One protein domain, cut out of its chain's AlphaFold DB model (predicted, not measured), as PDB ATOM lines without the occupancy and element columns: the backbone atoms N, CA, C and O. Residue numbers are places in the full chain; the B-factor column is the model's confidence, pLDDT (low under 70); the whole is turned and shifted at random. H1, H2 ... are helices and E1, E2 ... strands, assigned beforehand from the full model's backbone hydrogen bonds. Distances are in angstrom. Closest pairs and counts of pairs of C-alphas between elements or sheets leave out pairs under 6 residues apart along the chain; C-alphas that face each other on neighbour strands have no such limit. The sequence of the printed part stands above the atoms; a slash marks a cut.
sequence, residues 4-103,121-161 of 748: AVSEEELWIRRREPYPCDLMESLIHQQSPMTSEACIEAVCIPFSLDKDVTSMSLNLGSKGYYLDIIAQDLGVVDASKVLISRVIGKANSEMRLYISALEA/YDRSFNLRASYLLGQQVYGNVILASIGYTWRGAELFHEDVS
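Overview. This is residues 4 to 103 and 121 to 161 of the 748 residues of the protein "Rotamase" of Opuntia streptacantha (UniProt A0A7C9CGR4). A strongly twisted sheet of six strands, E3 to E8, curls round helix H2 and makes the core, with the short helix H3 over its opposite face. A small separate hairpin, E1 and E2, is apart from that sheet, and the link between the two runs through H1; residues 17 to 28 stick out. The printed part has 141 residues with three named helices and eight named strands, in the order E1 E2 H1 E3 E4 H2 E5 E6 H3 E7 E8; the class is mixed, helices and strands, with under half of the residues in named elements. The six-strand sheet is branched, its neighbour pairs antiparallel. The whole is only just compact, close to loose, with a radius of gyration of the C-alphas of 17.0 A, and elongated, spanning 55 by 34 by 25 A.

Along the chain. Find C-alpha 37 at (204.723, 226.063, 128.022); from there E3, residues 37 to 44, runs 21.9 A. E4 is residues 53 to 59, 18.9 A long; E5 is 81 to 83, E6 is 95 to 99 and E8 is 155 to 158. E7, residues 141 to 148, starts at (187.631, 237.973, 130.424), spans 20.6 A and bends by 61 degrees at residue 145. H2 is residues 65 to 73, 12.7 A, and H3 is 127 to 133. Look at C-alpha 4, (175.920, 211.449, 132.386), for the start of E1, residues 4 to 6; E2 is 11 to 14, and H1 is 20 to 29, 14.6 A.

Arrangement. Start at E7, which has three neighbours: E3 on one side, with N 44 and O 141 at 2.8 A, E6 on the other side, with N 97 and O 142 at 2.8 A, and E8, with N 156 and O 147 at 2.8 A. The pairing is staggered, E8 beside residues 145 to 148 of E7. The edge strands E4 and E5 follow in hairpins, E3 with E4, N 41 to O 55 at 2.8 A, and E5 with E6, N 82 to O 98 at 2.8 A; E7 and E8 form another. H2 is on this sheet; its closest C-alphas to E5 are Ala 70 and Val 81, 6.2 A. On the opposite face H3 lies over E7, at a height over the sheet of 9.8 A, along the strands, 1 degree on the local plane. H1 is not on the sheet. In the hairpin E1 and E2, N 4 and O 13 are 2.8 A apart. In H1, H2 and H3 every O i to N i+4 pair is within hydrogen-bond range.

Size, cuts and confidence. The C-alphas farthest apart are those of Asp 21 and Asp 49, 55.2 A. Residues 104 to 120 are cut out, with 16.5 A between C-alphas 103 and 121. Of the links that are printed whole, E5 to E6 is long. Mean pLDDT of the printed part is 80.7, and 26 residues are under 70, among them 27 to 36.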
ATOM      1  N   ALA A   4     176.483 210.703 131.270       85.44
ATOM      2  CA  ALA A   4     175.920 211.449 132.386       85.44
ATOM      3  C   ALA A   4     176.143 212.943 132.130       85.44
ATOM      4  O   ALA A   4     177.229 213.339 131.700       85.44
ATOM      5  N   VAL A   5     175.114 213.742 132.393       85.06
ATOM      6  CA  VAL A   5     175.113 215.201 132.241       85.06
ATOM      7  C   VAL A   5     174.617 215.796 133.553       85.06
ATOM      8  O   VAL A   5     173.713 215.226 134.167       85.06
ATOM      9  N   SER A   6     175.201 216.913 133.977       79.94
ATOM     10  CA  SER A   6     174.645 217.769 135.027       79.94
ATOM     11  C   SER A   6     174.326 219.131 134.420       79.94
ATOM     12  O   SER A   6     175.232 219.789 133.916       79.94
ATOM     13  N   GLU A   7     173.057 219.544 134.437       72.81
ATOM     14  CA  GLU A   7     172.653 220.873 133.949       72.81
ATOM     15  C   GLU A   7     173.029 221.985 134.940       72.81
ATOM     16  O   GLU A   7     173.363 223.087 134.521       72.81
ATOM     17  N   GLU A   8     173.052 221.689 136.243       70.38
ATOM     18  CA  GLU A   8     173.469 222.642 137.283       70.38
ATOM     19  C   GLU A   8     174.988 222.880 137.246       70.38
ATOM     20  O   GLU A   8     175.464 224.013 137.342       70.38
ATOM     21  N   GLU A   9     175.758 221.811 137.028       70.38
ATOM     22  CA  GLU A   9     177.228 221.848 137.035       70.38
ATOM     23  C   GLU A   9     177.857 221.861 135.639       70.38
ATOM     24  O   GLU A   9     179.068 221.761 135.520       70.38
ATOM     25  N   LEU A  10     177.054 221.982 134.579       77.88
ATOM     26  CA  LEU A  10     177.491 222.194 133.191       77.88
ATOM     27  C   LEU A  10     178.572 221.218 132.667       77.88
ATOM     28  O   LEU A  10     179.342 221.565 131.772       77.88
ATOM     29  N   TRP A  11     178.624 219.978 133.167       81.12
ATOM     30  CA  TRP A  11     179.583 218.964 132.709       81.12
ATOM     31  C   TRP A  11     178.919 217.774 132.015       81.12
ATOM     32  O   TRP A  11     177.774 217.397 132.280       81.12
ATOM     33  N   ILE A  12     179.700 217.132 131.144       88.38
ATOM     34  CA  ILE A  12     179.359 215.896 130.441       88.38
ATOM     35  C   ILE A  12     180.447 214.851 130.694       88.38
ATOM     36  O   ILE A  12     181.637 215.137 130.578       88.38
ATOM     37  N   ARG A  13     180.065 213.621 131.050       87.44
ATOM     38  CA  ARG A  13     181.021 212.515 131.219       87.44
ATOM     39  C   ARG A  13     180.427 211.186 130.786       87.44
ATOM     40  O   ARG A  13     179.211 211.000 130.782       87.44
ATOM     41  N   ARG A  14     181.282 210.223 130.463       86.81
ATOM     42  CA  ARG A  14     180.857 208.844 130.196       86.81
ATOM     43  C   ARG A  14     180.402 208.181 131.506       86.81
ATOM     44  O   ARG A  14     181.072 208.337 132.522       86.81
ATOM     45  N   ARG A  15     179.269 207.464 131.503       85.69
ATOM     46  CA  ARG A  15     178.765 206.771 132.716       85.69
ATOM     47  C   ARG A  15     179.665 205.618 133.148       85.69
ATOM     48  O   ARG A  15     179.882 205.427 134.338       85.69
ATOM     49  N   GLU A  16     180.165 204.866 132.178       85.44
ATOM     50  CA  GLU A  16     181.079 203.749 132.400       85.44
ATOM     51  C   GLU A  16     182.495 204.134 131.961       85.44
ATOM     52  O   GLU A  16     182.639 204.846 130.962       85.44
ATOM     53  N   PRO A  17     183.546 203.670 132.656       83.88
ATOM     54  CA  PRO A  17     184.923 203.919 132.245       83.88
ATOM     55  C   PRO A  17     185.211 203.345 130.849       83.88
ATOM     56  O   PRO A  17     184.536 202.431 130.367       83.88
ATOM     57  N   TYR A  18     186.217 203.900 130.174       85.69
ATOM     58  CA  TYR A  18     186.706 203.323 128.924       85.69
ATOM     59  C   TYR A  18     187.351 201.949 129.187       85.69
ATOM     60  O   TYR A  18     187.968 201.774 130.240       85.69
ATOM     61  N   PRO A  19     187.234 200.980 128.255       88.00
ATOM     62  CA  PRO A  19     187.916 199.691 128.373       88.00
ATOM     63  C   PRO A  19     189.431 199.867 128.549       88.00
ATOM     64  O   PRO A  19     190.034 200.684 127.849       88.00
ATOM     65  N   CYS A  20     190.039 199.093 129.453       81.31
ATOM     66  CA  CYS A  20     191.463 199.200 129.796       81.31
ATOM     67  C   CYS A  20     192.380 199.055 128.572       81.31
ATOM     68  O   CYS A  20     193.246 199.901 128.369       81.31
ATOM     69  N   ASP A  21     192.104 198.081 127.702       83.38
ATOM     70  CA  ASP A  21     192.883 197.809 126.485       83.38
ATOM     71  C   ASP A  21     192.978 199.035 125.556       83.38
ATOM     72  O   ASP A  21     193.997 199.290 124.913       83.38
ATOM     73  N   LEU A  22     191.909 199.837 125.503       81.12
ATOM     74  CA  LEU A  22     191.837 201.031 124.665       81.12
ATOM     75  C   LEU A  22     192.628 202.192 125.286       81.12
ATOM     76  O   LEU A  22     193.326 202.909 124.570       81.12
ATOM     77  N   MET A  23     192.579 202.339 126.612       79.75
ATOM     78  CA  MET A  23     193.370 203.335 127.340       79.75
ATOM     79  C   MET A  23     194.875 203.058 127.233       79.75
ATOM     80  O   MET A  23     195.643 203.984 126.984       79.75
ATOM     81  N   GLU A  24     195.296 201.796 127.346       78.00
ATOM     82  CA  GLU A  24     196.704 201.399 127.193       78.00
ATOM     83  C   GLU A  24     197.228 201.687 125.778       78.00
ATOM     84  O   GLU A  24     198.323 202.230 125.618       78.00
ATOM     85  N   SER A  25     196.418 201.424 124.744       76.75
ATOM     86  CA  SER A  25     196.782 201.732 123.354       76.75
ATOM     87  C   SER A  25     196.987 203.233 123.089       76.75
ATOM     88  O   SER A  25     197.877 203.602 122.324       76.75
ATOM     89  N   LEU A  26     196.212 204.102 123.751       72.88
ATOM     90  CA  LEU A  26     196.310 205.561 123.624       72.88
ATOM     91  C   LEU A  26     197.526 206.122 124.365       72.88
ATOM     92  O   LEU A  26     198.191 207.019 123.854       72.88
ATOM     93  N   ILE A  27     197.852 205.572 125.538       69.94
ATOM     94  CA  ILE A  27     199.043 205.961 126.307       69.94
ATOM     95  C   ILE A  27     200.320 205.626 125.520       69.94
ATOM     96  O   ILE A  27     201.254 206.420 125.504       69.94
ATOM     97  N   HIS A  28     200.347 204.498 124.803       64.12
ATOM     98  CA  HIS A  28     201.477 204.128 123.942       64.12
ATOM     99  C   HIS A  28     201.624 204.987 122.674       64.12
ATOM    100  O   HIS A  28     202.709 205.021 122.096       64.12
ATOM    101  N   GLN A  29     200.561 205.673 122.239       62.38
ATOM    102  CA  GLN A  29     200.586 206.596 121.097       62.38
ATOM    103  C   GLN A  29     200.975 208.031 121.484       62.38
ATOM    104  O   GLN A  29     201.294 208.825 120.599       62.38
ATOM    105  N   GLN A  30     200.956 208.379 122.774       59.72
ATOM    106  CA  GLN A  30     201.388 209.696 123.237       59.72
ATOM    107  C   GLN A  30     202.916 209.802 123.143       59.72
ATOM    108  O   GLN A  30     203.655 209.105 123.839       59.72
ATOM    109  N   SER A  31     203.397 210.684 122.267       53.28
ATOM    110  CA  SER A  31     204.786 211.143 122.277       53.28
ATOM    111  C   SER A  31     205.105 211.811 123.626       53.28
ATOM    112  O   SER A  31     204.201 212.339 124.281       53.28
ATOM    113  N   PRO A  32     206.373 211.806 124.083       50.94
ATOM    114  CA  PRO A  32     206.759 212.561 125.270       50.94
ATOM    115  C   PRO A  32     206.522 214.052 124.998       50.94
ATOM    116  O   PRO A  32     207.289 214.679 124.271       50.94
ATOM    117  N   MET A  33     205.434 214.600 125.546       50.38
ATOM    118  CA  MET A  33     205.098 216.019 125.446       50.38
ATOM    119  C   MET A  33     206.231 216.849 126.057       50.38
ATOM    120  O   MET A  33     206.575 216.710 127.233       50.38
ATOM    121  N   THR A  34     206.841 217.679 125.221       47.38
ATOM    122  CA  THR A  34     207.924 218.598 125.556       47.38
ATOM    123  C   THR A  34     207.413 219.807 126.331       47.38
ATOM    124  O   THR A  34     206.526 220.489 125.841       47.38
ATOM    125  N   SER A  35     208.088 220.102 127.451       52.81
ATOM    126  CA  SER A  35     208.148 221.393 128.161       52.81
ATOM    127  C   SER A  35     206.844 221.938 128.755       52.81
ATOM    128  O   SER A  35     205.822 222.032 128.092       52.81
ATOM    129  N   GLU A  36     206.908 222.403 130.004       61.28
ATOM    130  CA  GLU A  36     205.957 223.407 130.498       61.28
ATOM    131  C   GLU A  36     205.995 224.597 129.528       61.28
ATOM    132  O   GLU A  36     207.072 225.131 129.244       61.28
ATOM    133  N   ALA A  37     204.847 224.949 128.952       71.56
ATOM    134  CA  ALA A  37     204.723 226.063 128.022       71.56
ATOM    135  C   ALA A  37     204.046 227.223 128.755       71.56
ATOM    136  O   ALA A  37     202.932 227.092 129.263       71.56
ATOM    137  N   CYS A  38     204.743 228.349 128.848       83.44
ATOM    138  CA  CYS A  38     204.200 229.590 129.379       83.44
ATOM    139  C   CYS A  38     203.730 230.435 128.193       83.44
ATOM    140  O   CYS A  38     204.530 230.678 127.292       83.44
ATOM    141  N   ILE A  39     202.456 230.831 128.171       89.94
ATOM    142  CA  ILE A  39     201.862 231.605 127.067       89.94
ATOM    143  C   ILE A  39     201.458 232.983 127.564       89.94
ATOM    144  O   ILE A  39     200.851 233.101 128.630       89.94
ATOM    145  N   GLU A  40     201.711 234.016 126.769       91.62
ATOM    146  CA  GLU A  40     201.150 235.342 127.012       91.62
ATOM    147  C   GLU A  40     199.665 235.404 126.609       91.62
ATOM    148  O   GLU A  40     199.273 235.071 125.490       91.62
ATOM    149  N   ALA A  41     198.823 235.866 127.527       92.94
ATOM    150  CA  ALA A  41     197.411 236.146 127.310       92.94
ATOM    151  C   ALA A  41     197.057 237.545 127.829       92.94
ATOM    152  O   ALA A  41     197.804 238.156 128.591       92.94
ATOM    153  N   VAL A  42     195.880 238.052 127.458       94.19
ATOM    154  CA  VAL A  42     195.420 239.384 127.877       94.19
ATOM    155  C   VAL A  42     194.201 239.274 128.784       94.19
ATOM    156  O   VAL A  42     193.183 238.699 128.399       94.19
ATOM    157  N   CYS A  43     194.265 239.887 129.966       94.12
ATOM    158  CA  CYS A  43     193.127 240.021 130.870       94.12
ATOM    159  C   CYS A  43     192.393 241.344 130.618       94.12
ATOM    160  O   CYS A  43     192.973 242.430 130.706       94.12
ATOM    161  N   ILE A  44     191.096 241.252 130.322       93.25
ATOM    162  CA  ILE A  44     190.203 242.386 130.089       93.25
ATOM    163  C   ILE A  44     189.281 242.523 131.310       93.25
ATOM    164  O   ILE A  44     188.296 241.781 131.423       93.25
ATOM    165  N   PRO A  45     189.558 243.462 132.233       90.75
ATOM    166  CA  PRO A  45     188.722 243.649 133.410       90.75
ATOM    167  C   PRO A  45     187.393 244.321 133.049       90.75
ATOM    168  O   PRO A  45     187.342 245.177 132.163       90.75
ATOM    169  N   PHE A  46     186.324 243.977 133.776       86.75
ATOM    170  CA  PHE A  46     185.023 244.645 133.613       86.75
ATOM    171  C   PHE A  46     185.030 246.083 134.163       86.75
ATOM    172  O   PHE A  46     184.314 246.945 133.661       86.75
ATOM    173  N   SER A  47     185.843 246.347 135.193       84.75
ATOM    174  CA  SER A  47     185.995 247.679 135.786       84.75
ATOM    175  C   SER A  47     186.781 248.589 134.845       84.75
ATOM    176  O   SER A  47     187.882 248.248 134.410       84.75
ATOM    177  N   LEU A  48     186.219 249.766 134.568       81.38
ATOM    178  CA  LEU A  48     186.832 250.770 133.700       81.38
ATOM    179  C   LEU A  48     188.064 251.432 134.338       81.38
ATOM    180  O   LEU A  48     188.967 251.827 133.606       81.38
ATOM    181  N   ASP A  49     188.141 251.462 135.673       81.69
ATOM    182  CA  ASP A  49     189.278 252.013 136.429       81.69
ATOM    183  C   ASP A  49     190.537 251.141 136.330       81.69
ATOM    184  O   ASP A  49     191.651 251.609 136.554       81.69
ATOM    185  N   LYS A  50     190.365 249.850 136.020       85.31
ATOM    186  CA  LYS A  50     191.476 248.924 135.808       85.31
ATOM    187  C   LYS A  50     191.857 248.900 134.340       85.31
ATOM    188  O   LYS A  50     190.993 248.848 133.466       85.31
ATOM    189  N   ASP A  51     193.150 248.870 134.075       85.38
ATOM    190  CA  ASP A  51     193.675 248.703 132.729       85.38
ATOM    191  C   ASP A  51     193.645 247.249 132.259       85.38
ATOM    192  O   ASP A  51     193.654 246.313 133.055       85.38
ATOM    193  N   VAL A  52     193.641 247.075 130.939       89.62
ATOM    194  CA  VAL A  52     193.884 245.784 130.285       89.62
ATOM    195  C   VAL A  52     195.351 245.406 130.485       89.62
ATOM    196  O   VAL A  52     196.213 246.217 130.153       89.62
ATOM    197  N   THR A  53     195.638 244.208 130.994       90.44
ATOM    198  CA  THR A  53     197.002 243.767 131.352       90.44
ATOM    199  C   THR A  53     197.379 242.464 130.656       90.44
ATOM    200  O   THR A  53     196.524 241.591 130.484       90.44
ATOM    201  N   SER A  54     198.658 242.301 130.312       90.69
ATOM    202  CA  SER A  54     199.207 240.993 129.934       90.69
ATOM    203  C   SER A  54     199.317 240.080 131.161       90.69
ATOM    204  O   SER A  54     199.548 240.540 132.281       90.69
ATOM    205  N   MET A  55     199.131 238.782 130.956       90.50
ATOM    206  CA  MET A  55     199.262 237.736 131.968       90.50
ATOM    207  C   MET A  55     199.884 236.483 131.351       90.50
ATOM    208  O   MET A  55     199.737 236.234 130.160       90.50
ATOM    209  N   SER A  56     200.563 235.682 132.165       90.56
ATOM    210  CA  SER A  56     201.213 234.449 131.730       90.56
ATOM    211  C   SER A  56     200.400 233.222 132.148       90.56
ATOM    212  O   SER A  56     200.227 232.987 133.345       90.56
ATOM    213  N   LEU A  57     199.941 232.428 131.183       88.25
ATOM    214  CA  LEU A  57     199.261 231.155 131.414       88.25
ATOM    215  C   LEU A  57     200.289 230.023 131.441       88.25
ATOM    216  O   LEU A  57     200.942 229.744 130.436       88.25
ATOM    217  N   ASN A  58     200.420 229.350 132.583       86.06
ATOM    218  CA  ASN A  58     201.335 228.220 132.737       86.06
ATOM    219  C   ASN A  58     200.633 226.912 132.368       86.06
ATOM    220  O   ASN A  58     199.925 226.327 133.190       86.06
ATOM    221  N   LEU A  59     200.847 226.434 131.143       81.25
ATOM    222  CA  LEU A  59     200.346 225.139 130.705       81.25
ATOM    223  C   LEU A  59     201.196 224.017 131.299       81.25
ATOM    224  O   LEU A  59     202.248 223.644 130.776       81.25
ATOM    225  N   GLY A  60     200.733 223.474 132.423       67.50
ATOM    226  CA  GLY A  60     201.311 222.268 132.999       67.50
ATOM    227  C   GLY A  60     201.137 221.054 132.077       67.50
ATOM    228  O   GLY A  60     200.157 220.938 131.345       67.50
ATOM    229  N   SER A  61     202.056 220.091 132.170       59.72
ATOM    230  CA  SER A  61     202.027 218.839 131.387       59.72
ATOM    231  C   SER A  61     200.885 217.876 131.759       59.72
ATOM    232  O   SER A  61     200.675 216.867 131.084       59.72
ATOM    233  N   LYS A  62     200.147 218.154 132.845       58.72
ATOM    234  CA  LYS A  62     199.041 217.334 133.357       58.72
ATOM    235  C   LYS A  62     197.865 218.221 133.764       58.72
ATOM    236  O   LYS A  62     197.806 218.685 134.897       58.72
ATOM    237  N   GLY A  63     196.928 218.436 132.849       71.00
ATOM    238  CA  GLY A  63     195.697 219.180 133.114       71.00
ATOM    239  C   GLY A  63     195.007 219.592 131.821       71.00
ATOM    240  O   GLY A  63     195.641 219.662 130.768       71.00
ATOM    241  N   TYR A  64     193.701 219.833 131.877       85.31
ATOM    242  CA  TYR A  64     192.992 220.425 130.753       85.31
ATOM    243  C   TYR A  64     193.250 221.936 130.751       85.31
ATOM    244  O   TYR A  64     193.153 222.581 131.790       85.31
ATOM    245  N   TYR A  65     193.587 222.525 129.600       87.81
ATOM    246  CA  TYR A  65     193.995 223.937 129.542       87.81
ATOM    247  C   TYR A  65     192.905 224.909 130.037       87.81
ATOM    248  O   TYR A  65     193.227 225.985 130.536       87.81
ATOM    249  N   LEU A  66     191.620 224.534 129.946       90.31
ATOM    250  CA  LEU A  66     190.535 225.345 130.501       90.31
ATOM    251  C   LEU A  66     190.527 225.374 132.031       90.31
ATOM    252  O   LEU A  66     189.989 226.328 132.574       90.31
ATOM    253  N   ASP A  67     191.110 224.392 132.724       89.38
ATOM    254  CA  ASP A  67     191.200 224.422 134.191       89.38
ATOM    255  C   ASP A  67     192.147 225.540 134.655       89.38
ATOM    256  O   ASP A  67     191.884 226.216 135.645       89.38
ATOM    257  N   ILE A  68     193.217 225.792 133.893       89.06
ATOM    258  CA  ILE A  68     194.153 226.899 134.144       89.06
ATOM    259  C   ILE A  68     193.440 228.237 133.921       89.06
ATOM    260  O   ILE A  68     193.481 229.129 134.763       89.06
ATOM    261  N   ILE A  69     192.706 228.351 132.811       90.56
ATOM    262  CA  ILE A  69     191.910 229.544 132.498       90.56
ATOM    263  C   ILE A  69     190.804 229.760 133.545       90.56
ATOM    264  O   ILE A  69     190.538 230.895 133.935       90.56
ATOM    265  N   ALA A  70     190.169 228.688 134.025       89.75
ATOM    266  CA  ALA A  70     189.168 228.726 135.086       89.75
ATOM    267  C   ALA A  70     189.753 229.279 136.391       89.75
ATOM    268  O   ALA A  70     189.160 230.174 137.000       89.75
ATOM    269  N   GLN A  71     190.937 228.797 136.777       89.38
ATOM    270  CA  GLN A  71     191.661 229.271 137.953       89.38
ATOM    271  C   GLN A  71     191.943 230.778 137.870       89.38
ATOM    272  O   GLN A  71     191.685 231.499 138.836       89.38
ATOM    273  N   ASP A  72     192.395 231.267 136.716       88.19
ATOM    274  CA  ASP A  72     192.708 232.687 136.522       88.19
ATOM    275  C   ASP A  72     191.462 233.582 136.404       88.19
ATOM    276  O   ASP A  72     191.482 234.747 136.810       88.19
ATOM    277  N   LEU A  73     190.345 233.043 135.906       87.81
ATOM    278  CA  LEU A  73     189.038 233.708 135.943       87.81
ATOM    279  C   LEU A  73     188.398 233.692 137.343       87.81
ATOM    280  O   LEU A  73     187.420 234.407 137.569       87.81
ATOM    281  N   GLY A  74     188.933 232.900 138.279       85.50
ATOM    282  CA  GLY A  74     188.403 232.743 139.632       85.50
ATOM    283  C   GLY A  74     187.132 231.891 139.709       85.50
ATOM    284  O   GLY A  74     186.315 232.106 140.604       85.50
ATOM    285  N   VAL A  75     186.941 230.952 138.774       85.00
ATOM    286  CA  VAL A  75     185.833 229.979 138.789       85.00
ATOM    287  C   VAL A  75     186.310 228.592 139.231       85.00
ATOM    288  O   VAL A  75     187.502 228.305 139.240       85.00
ATOM    289  N   VAL A  76     185.366 227.740 139.645       83.00
ATOM    290  CA  VAL A  76     185.662 226.461 140.320       83.00
ATOM    291  C   VAL A  76     186.347 225.451 139.395       83.00
ATOM    292  O   VAL A  76     187.286 224.783 139.821       83.00
ATOM    293  N   ASP A  77     185.884 225.332 138.148       85.31
ATOM    294  CA  ASP A  77     186.423 224.394 137.160       85.31
ATOM    295  C   ASP A  77     186.137 224.847 135.711       85.31
ATOM    296  O   ASP A  77     185.431 225.834 135.462       85.31
ATOM    297  N   ALA A  78     186.676 224.101 134.740       86.81
ATOM    298  CA  ALA A  78     186.490 224.351 133.312       86.81
ATOM    299  C   ALA A  78     185.027 224.317 132.821       86.81
ATOM    300  O   ALA A  78     184.743 224.878 131.763       86.81
ATOM    301  N   SER A  79     184.090 223.684 133.541       85.94
ATOM    302  CA  SER A  79     182.673 223.625 133.133       85.94
ATOM    303  C   SER A  79     182.003 224.999 133.171       85.94
ATOM    304  O   SER A  79     181.049 225.261 132.437       85.94
ATOM    305  N   LYS A  80     182.535 225.904 133.999       85.75
ATOM    306  CA  LYS A  80     182.053 227.278 134.156       85.75
ATOM    307  C   LYS A  80     182.797 228.265 133.249       85.75
ATOM    308  O   LYS A  80     182.693 229.471 133.460       85.75
ATOM    309  N   VAL A  81     183.543 227.790 132.248       89.31
ATOM    310  CA  VAL A  81     184.229 228.643 131.265       89.31
ATOM    311  C   VAL A  81     183.485 228.601 129.932       89.31
ATOM    312  O   VAL A  81     183.418 227.576 129.259       89.31
ATOM    313  N   LEU A  82     182.946 229.747 129.522       89.75
ATOM    314  CA  LEU A  82     182.362 229.949 128.202       89.75
ATOM    315  C   LEU A  82     183.445 230.386 127.218       89.75
ATOM    316  O   LEU A  82     184.288 231.225 127.533       89.75
ATOM    317  N   ILE A  83     183.384 229.847 126.003       91.62
ATOM    318  CA  ILE A  83     184.332 230.153 124.933       91.62
ATOM    319  C   ILE A  83     183.598 230.927 123.842       91.62
ATOM    320  O   ILE A  83     182.573 230.479 123.325       91.62
ATOM    321  N   SER A  84     184.122 232.091 123.472       91.50
ATOM    322  CA  SER A  84     183.553 232.884 122.389       91.50
ATOM    323  C   SER A  84     183.834 232.289 121.007       91.50
ATOM    324  O   SER A  84     184.693 231.426 120.816       91.50
ATOM    325  N   ARG A  85     183.176 232.852 119.987       86.88
ATOM    326  CA  ARG A  85     183.640 232.717 118.597       86.88
ATOM    327  C   ARG A  85     185.084 233.211 118.451       86.88
ATOM    328  O   ARG A  85     185.538 234.033 119.246       86.88
ATOM    329  N   VAL A  86     185.752 232.764 117.392       87.19
ATOM    330  CA  VAL A  86     187.083 233.259 117.019       87.19
ATOM    331  C   VAL A  86     187.014 234.745 116.657       87.19
ATOM    332  O   VAL A  86     186.061 235.193 116.009       87.19
ATOM    333  N   ILE A  87     188.016 235.506 117.089       83.75
ATOM    334  CA  ILE A  87     188.158 236.942 116.848       83.75
ATOM    335  C   ILE A  87     189.547 237.204 116.255       83.75
ATOM    336  O   ILE A  87     190.514 236.555 116.627       83.75
ATOM    337  N   GLY A  88     189.664 238.181 115.355       73.75
ATOM    338  CA  GLY A  88     190.947 238.600 114.787       73.75
ATOM    339  C   GLY A  88     191.173 238.113 113.357       73.75
ATOM    340  O   GLY A  88     190.232 238.040 112.566       73.75
ATOM    341  N   LYS A  89     192.441 237.872 112.995       66.56
ATOM    342  CA  LYS A  89     192.843 237.464 111.639       66.56
ATOM    343  C   LYS A  89     192.375 236.035 111.347       66.56
ATOM    344  O   LYS A  89     192.339 235.205 112.241       66.56
ATOM    345  N   ALA A  90     192.107 235.729 110.076       53.94
ATOM    346  CA  ALA A  90     191.644 234.405 109.644       53.94
ATOM    347  C   ALA A  90     192.578 233.239 110.041       53.94
ATOM    348  O   ALA A  90     192.111 232.110 110.142       53.94
ATOM    349  N   ASN A  91     193.866 233.520 110.283       52.03
ATOM    350  CA  ASN A  91     194.872 232.519 110.647       52.03
ATOM    351  C   ASN A  91     195.146 232.427 112.160       52.03
ATOM    352  O   ASN A  91     195.851 231.511 112.567       52.03
ATOM    353  N   SER A  92     194.619 233.347 112.977       64.50
ATOM    354  CA  SER A  92     194.828 233.351 114.432       64.50
ATOM    355  C   SER A  92     193.520 232.970 115.122       64.50
ATOM    356  O   SER A  92     192.536 233.709 115.057       64.50
ATOM    357  N   GLU A  93     193.490 231.820 115.799       75.00
ATOM    358  CA  GLU A  93     192.303 231.320 116.508       75.00
ATOM    359  C   GLU A  93     192.131 231.951 117.903       75.00
ATOM    360  O   GLU A  93     191.889 231.257 118.890       75.00
ATOM    361  N   MET A  94     192.231 233.279 118.011       89.62
ATOM    362  CA  MET A  94     192.046 233.956 119.299       89.62
ATOM    363  C   MET A  94     190.587 233.861 119.754       89.62
ATOM    364  O   MET A  94     189.656 234.107 118.979       89.62
ATOM    365  N   ARG A  95     190.378 233.537 121.032       92.00
ATOM    366  CA  ARG A  95     189.051 233.422 121.652       92.00
ATOM    367  C   ARG A  95     189.029 234.154 122.990       92.00
ATOM    368  O   ARG A  95     190.054 234.296 123.653       92.00
ATOM    369  N   LEU A  96     187.844 234.616 123.370       93.12
ATOM    370  CA  LEU A  96     187.566 235.133 124.703       93.12
ATOM    371  C   LEU A  96     187.035 234.000 125.574       93.12
ATOM    372  O   LEU A  96     186.077 233.317 125.202       93.12
ATOM    373  N   TYR A  97     187.646 233.847 126.738       93.12
ATOM    374  CA  TYR A  97     187.243 232.935 127.792       93.12
ATOM    375  C   TYR A  97     186.546 233.733 128.885       93.12
ATOM    376  O   TYR A  97     187.106 234.683 129.435       93.12
ATOM    377  N   ILE A  98     185.294 233.375 129.141       91.44
ATOM    378  CA  ILE A  98     184.352 234.158 129.936       91.44
ATOM    379  C   ILE A  98     183.848 233.279 131.079       91.44
ATOM    380  O   ILE A  98     183.550 232.104 130.878       91.44
ATOM    381  N   SER A  99     183.713 233.849 132.273       87.00
ATOM    382  CA  SER A  99     183.064 233.165 133.393       87.00
ATOM    383  C   SER A  99     181.567 232.974 133.114       87.00
ATOM    384  O   SER A  99     180.847 233.933 132.827       87.00
ATOM    385  N   ALA A 100     181.083 231.736 133.201       75.75
ATOM    386  CA  ALA A 100     179.663 231.419 133.190       75.75
ATOM    387  C   ALA A 100     179.035 231.904 134.508       75.75
ATOM    388  O   ALA A 100     179.019 231.183 135.504       75.75
ATOM    389  N   LEU A 101     178.534 233.141 134.532       65.25
ATOM    390  CA  LEU A 101     177.691 233.615 135.629       65.25
ATOM    391  C   LEU A 101     176.416 232.766 135.696       65.25
ATOM    392  O   LEU A 101     175.797 232.480 134.670       65.25
ATOM    393  N   GLU A 102     176.021 232.373 136.908       51.59
ATOM    394  CA  GLU A 102     174.772 231.654 137.150       51.59
ATOM    395  C   GLU A 102     173.605 232.443 136.540       51.59
ATOM    396  O   GLU A 102     173.326 233.579 136.927       51.59
ATOM    397  N   ALA A 103     172.916 231.833 135.574       42.34
ATOM    398  CA  ALA A 103     171.860 232.443 134.760       42.34
ATOM    399  C   ALA A 103     170.650 232.989 135.556       42.34
ATOM    400  O   ALA A 103     169.731 233.557 134.971       42.34
ATOM    401  N   TYR A 121     173.836 250.041 134.845       50.59
ATOM    402  CA  TYR A 121     174.378 248.761 134.386       50.59
ATOM    403  C   TYR A 121     174.814 247.891 135.567       50.59
ATOM    404  O   TYR A 121     175.398 248.378 136.537       50.59
ATOM    405  N   ASP A 122     174.506 246.595 135.473       54.97
ATOM    406  CA  ASP A 122     174.968 245.577 136.410       54.97
ATOM    407  C   ASP A 122     176.483 245.731 136.610       54.97
ATOM    408  O   ASP A 122     177.230 245.857 135.635       54.97
ATOM    409  N   ARG A 123     176.946 245.745 137.868       58.69
ATOM    410  CA  ARG A 123     178.358 245.990 138.217       58.69
ATOM    411  C   ARG A 123     179.310 244.984 137.569       58.69
ATOM    412  O   ARG A 123     180.511 245.191 137.636       58.69
ATOM    413  N   SER A 124     178.794 243.910 136.980       75.31
ATOM    414  CA  SER A 124     179.539 242.865 136.288       75.31
ATOM    415  C   SER A 124     179.667 243.070 134.767       75.31
ATOM    416  O   SER A 124     180.413 242.324 134.139       75.31
ATOM    417  N   PHE A 125     178.976 244.032 134.140       84.56
ATOM    418  CA  PHE A 125     178.992 244.185 132.678       84.56
ATOM    419  C   PHE A 125     180.366 244.629 132.155       84.56
ATOM    420  O   PHE A 125     180.877 245.687 132.521       84.56
ATOM    421  N   ASN A 126     180.958 243.840 131.255       88.69
ATOM    422  CA  ASN A 126     182.265 244.125 130.675       88.69
ATOM    423  C   ASN A 126     182.106 244.814 129.318       88.69
ATOM    424  O   ASN A 126     182.014 244.163 128.274       88.69
ATOM    425  N   LEU A 127     182.086 246.146 129.334       88.44
ATOM    426  CA  LEU A 127     181.881 246.959 128.134       88.44
ATOM    427  C   LEU A 127     182.970 246.728 127.069       88.44
ATOM    428  O   LEU A 127     182.645 246.574 125.892       88.44
ATOM    429  N   ARG A 128     184.244 246.629 127.477       89.31
ATOM    430  CA  ARG A 128     185.392 246.443 126.570       89.31
ATOM    431  C   ARG A 128     185.327 245.103 125.835       89.31
ATOM    432  O   ARG A 128     185.399 245.063 124.606       89.31
ATOM    433  N   ALA A 129     185.137 244.010 126.578       90.50
ATOM    434  CA  ALA A 129     184.999 242.679 125.991       90.50
ATOM    435  C   ALA A 129     183.728 242.573 125.133       90.50
ATOM    436  O   ALA A 129     183.760 241.981 124.052       90.50
ATOM    437  N   SER A 130     182.635 243.206 125.575       89.88
ATOM    438  CA  SER A 130     181.378 243.223 124.827       89.88
ATOM    439  C   SER A 130     181.517 243.928 123.480       89.88
ATOM    440  O   SER A 130     181.063 243.405 122.463       89.88
ATOM    441  N   TYR A 131     182.188 245.082 123.447       89.12
ATOM    442  CA  TYR A 131     182.470 245.825 122.218       89.12
ATOM    443  C   TYR A 131     183.365 245.031 121.253       89.12
ATOM    444  O   TYR A 131     183.093 244.949 120.050       89.12
ATOM    445  N   LEU A 132     184.396 244.367 121.782       89.12
ATOM    446  CA  LEU A 132     185.287 243.534 120.978       89.12
ATOM    447  C   LEU A 132     184.531 242.367 120.324       89.12
ATOM    448  O   LEU A 132     184.653 242.140 119.113       89.12
ATOM    449  N   LEU A 133     183.706 241.665 121.105       87.62
ATOM    450  CA  LEU A 133     182.959 240.496 120.651       87.62
ATOM    451  C   LEU A 133     181.734 240.862 119.794       87.62
ATOM    452  O   LEU A 133     181.401 240.124 118.861       87.62
ATOM    453  N   GLY A 134     181.094 242.000 120.071       83.12
ATOM    454  CA  GLY A 134     179.786 242.401 119.541       83.12
ATOM    455  C   GLY A 134     178.617 241.645 120.188       83.12
ATOM    456  O   GLY A 134     177.618 241.377 119.527       83.12
ATOM    457  N   GLN A 135     178.781 241.207 121.437       82.69
ATOM    458  CA  GLN A 135     177.782 240.495 122.246       82.69
ATOM    459  C   GLN A 135     177.947 240.922 123.706       82.69
ATOM    460  O   GLN A 135     179.015 241.390 124.076       82.69
ATOM    461  N   GLN A 136     176.920 240.767 124.537       83.50
ATOM    462  CA  GLN A 136     177.023 241.122 125.953       83.50
ATOM    463  C   GLN A 136     177.876 240.096 126.703       83.50
ATOM    464  O   GLN A 136     177.603 238.899 126.656       83.50
ATOM    465  N   VAL A 137     178.908 240.588 127.379       86.81
ATOM    466  CA  VAL A 137     179.855 239.806 128.170       86.81
ATOM    467  C   VAL A 137     179.928 240.389 129.575       86.81
ATOM    468  O   VAL A 137     179.909 241.607 129.757       86.81
ATOM    469  N   TYR A 138     180.024 239.512 130.566       86.06
ATOM    470  CA  TYR A 138     180.042 239.865 131.980       86.06
ATOM    471  C   TYR A 138     181.274 239.268 132.664       86.06
ATOM    472  O   TYR A 138     181.799 238.241 132.236       86.06
ATOM    473  N   GLY A 139     181.724 239.915 133.735       86.69
ATOM    474  CA  GLY A 139     182.904 239.530 134.498       86.69
ATOM    475  C   GLY A 139     184.224 239.867 133.803       86.69
ATOM    476  O   GLY A 139     184.273 240.529 132.763       86.69
ATOM    477  N   ASN A 140     185.326 239.436 134.414       89.56
ATOM    478  CA  ASN A 140     186.638 239.505 133.777       89.56
ATOM    479  C   ASN A 140     186.716 238.481 132.644       89.56
ATOM    480  O   ASN A 140     186.054 237.444 132.685       89.56
ATOM    481  N   VAL A 141     187.521 238.789 131.634       93.44
ATOM    482  CA  VAL A 141     187.631 237.973 130.424       93.44
ATOM    483  C   VAL A 141     189.098 237.783 130.086       93.44
ATOM    484  O   VAL A 141     189.869 238.739 130.153       93.44
ATOM    485  N   ILE A 142     189.470 236.571 129.686       94.50
ATOM    486  CA  ILE A 142     190.818 236.262 129.202       94.50
ATOM    487  C   ILE A 142     190.764 236.121 127.681       94.50
ATOM    488  O   ILE A 142     189.955 235.364 127.150       94.50
ATOM    489  N   LEU A 143     191.612 236.856 126.972       94.50
ATOM    490  CA  LEU A 143     191.845 236.710 125.540       94.50
ATOM    491  C   LEU A 143     193.116 235.879 125.341       94.50
ATOM    492  O   LEU A 143     194.194 236.308 125.747       94.50
ATOM    493  N   ALA A 144     192.989 234.718 124.698       93.31
ATOM    494  CA  ALA A 144     194.129 233.854 124.392       93.31
ATOM    495  C   ALA A 144     193.919 233.070 123.087       93.31
ATOM    496  O   ALA A 144     192.784 232.861 122.642       93.31
ATOM    497  N   SER A 145     195.019 232.618 122.484       91.81
ATOM    498  CA  SER A 145     195.038 231.743 121.307       91.81
ATOM    499  C   SER A 145     195.520 230.362 121.744       91.81
ATOM    500  O   SER A 145     196.719 230.117 121.829       91.81
ATOM    501  N   ILE A 146     194.581 229.493 122.131       89.12
ATOM    502  CA  ILE A 146     194.864 228.145 122.650       89.12
ATOM    503  C   ILE A 146     193.823 227.168 122.094       89.12
ATOM    504  O   ILE A 146     192.621 227.452 122.123       89.12
ATOM    505  N   GLY A 147     194.262 226.007 121.611       86.56
ATOM    506  CA  GLY A 147     193.362 224.946 121.159       86.56
ATOM    507  C   GLY A 147     194.086 223.684 120.701       86.56
ATOM    508  O   GLY A 147     195.294 223.679 120.506       86.56
ATOM    509  N   TYR A 148     193.349 222.591 120.516       83.50
ATOM    510  CA  TYR A 148     193.904 221.350 119.966       83.50
ATOM    511  C   TYR A 148     193.773 221.309 118.444       83.50
ATOM    512  O   TYR A 148     192.747 221.708 117.888       83.50
ATOM    513  N   THR A 149     194.795 220.786 117.765       80.25
ATOM    514  CA  THR A 149     194.765 220.600 116.307       80.25
ATOM    515  C   THR A 149     194.137 219.260 115.922       80.25
ATOM    516  O   THR A 149     194.125 218.303 116.689       80.25
ATOM    517  N   TRP A 150     193.633 219.151 114.690       72.19
ATOM    518  CA  TRP A 150     192.928 217.950 114.216       72.19
ATOM    519  C   TRP A 150     193.800 216.686 114.119       72.19
ATOM    520  O   TRP A 150     193.257 215.585 114.063       72.19
ATOM    521  N   ARG A 151     195.131 216.822 114.016       66.38
ATOM    522  CA  ARG A 151     196.050 215.709 113.697       66.38
ATOM    523  C   ARG A 151     196.957 215.275 114.852       66.38
ATOM    524  O   ARG A 151     197.689 214.306 114.674       66.38
ATOM    525  N   GLY A 152     196.913 215.939 116.006       63.06
ATOM    526  CA  GLY A 152     197.784 215.624 117.138       63.06
ATOM    527  C   GLY A 152     197.123 215.878 118.489       63.06
ATOM    528  O   GLY A 152     196.182 216.656 118.594       63.06
ATOM    529  N   ALA A 153     197.649 215.229 119.529       67.31
ATOM    530  CA  ALA A 153     197.339 215.541 120.929       67.31
ATOM    531  C   ALA A 153     198.110 216.780 121.439       67.31
ATOM    532  O   ALA A 153     198.022 217.124 122.613       67.31
ATOM    533  N   GLU A 154     198.876 217.426 120.556       73.88
ATOM    534  CA  GLU A 154     199.628 218.640 120.844       73.88
ATOM    535  C   GLU A 154     198.694 219.846 120.920       73.88
ATOM    536  O   GLU A 154     197.843 220.075 120.048       73.88
ATOM    537  N   LEU A 155     198.866 220.612 121.992       80.44
ATOM    538  CA  LEU A 155     198.153 221.853 122.221       80.44
ATOM    539  C   LEU A 155     198.813 222.958 121.391       80.44
ATOM    540  O   LEU A 155     199.974 223.296 121.602       80.44
ATOM    541  N   PHE A 156     198.066 223.520 120.446       84.69
ATOM    542  CA  PHE A 156     198.479 224.706 119.717       84.69
ATOM    543  C   PHE A 156     198.279 225.939 120.589       84.69
ATOM    544  O   PHE A 156     197.224 226.110 121.213       84.69
ATOM    545  N   HIS A 157     199.280 226.812 120.590       86.50
ATOM    546  CA  HIS A 157     199.210 228.096 121.253       86.50
ATOM    547  C   HIS A 157     200.005 229.175 120.520       86.50
ATOM    548  O   HIS A 157     201.009 228.894 119.870       86.50
ATOM    549  N   GLU A 158     199.555 230.417 120.661       89.19
ATOM    550  CA  GLU A 158     200.220 231.618 120.154       89.19
ATOM    551  C   GLU A 158     200.127 232.710 121.227       89.19
ATOM    552  O   GLU A 158     199.070 232.879 121.845       89.19
ATOM    553  N   ASP A 159     201.223 233.435 121.448       90.00
ATOM    554  CA  ASP A 159     201.265 234.531 122.414       90.00
ATOM    555  C   ASP A 159     200.365 235.680 121.956       90.00
ATOM    556  O   ASP A 159     200.496 236.216 120.850       90.00
ATOM    557  N   VAL A 160     199.434 236.074 122.823       90.81
ATOM    558  CA  VAL A 160     198.554 237.212 122.591       90.81
ATOM    559  C   VAL A 160     199.010 238.358 123.472       90.81
ATOM    560  O   VAL A 160     198.737 238.393 124.668       90.81
ATOM    561  N   SER A 161     199.668 239.330 122.848       90.38
ATOM    562  CA  SER A 161     200.143 240.519 123.542       90.38
ATOM    563  C   SER A 161     199.056 241.578 123.705       90.38
ATOM    564  O   SER A 161     198.090 241.677 122.936       90.38
TER     565      SER A 161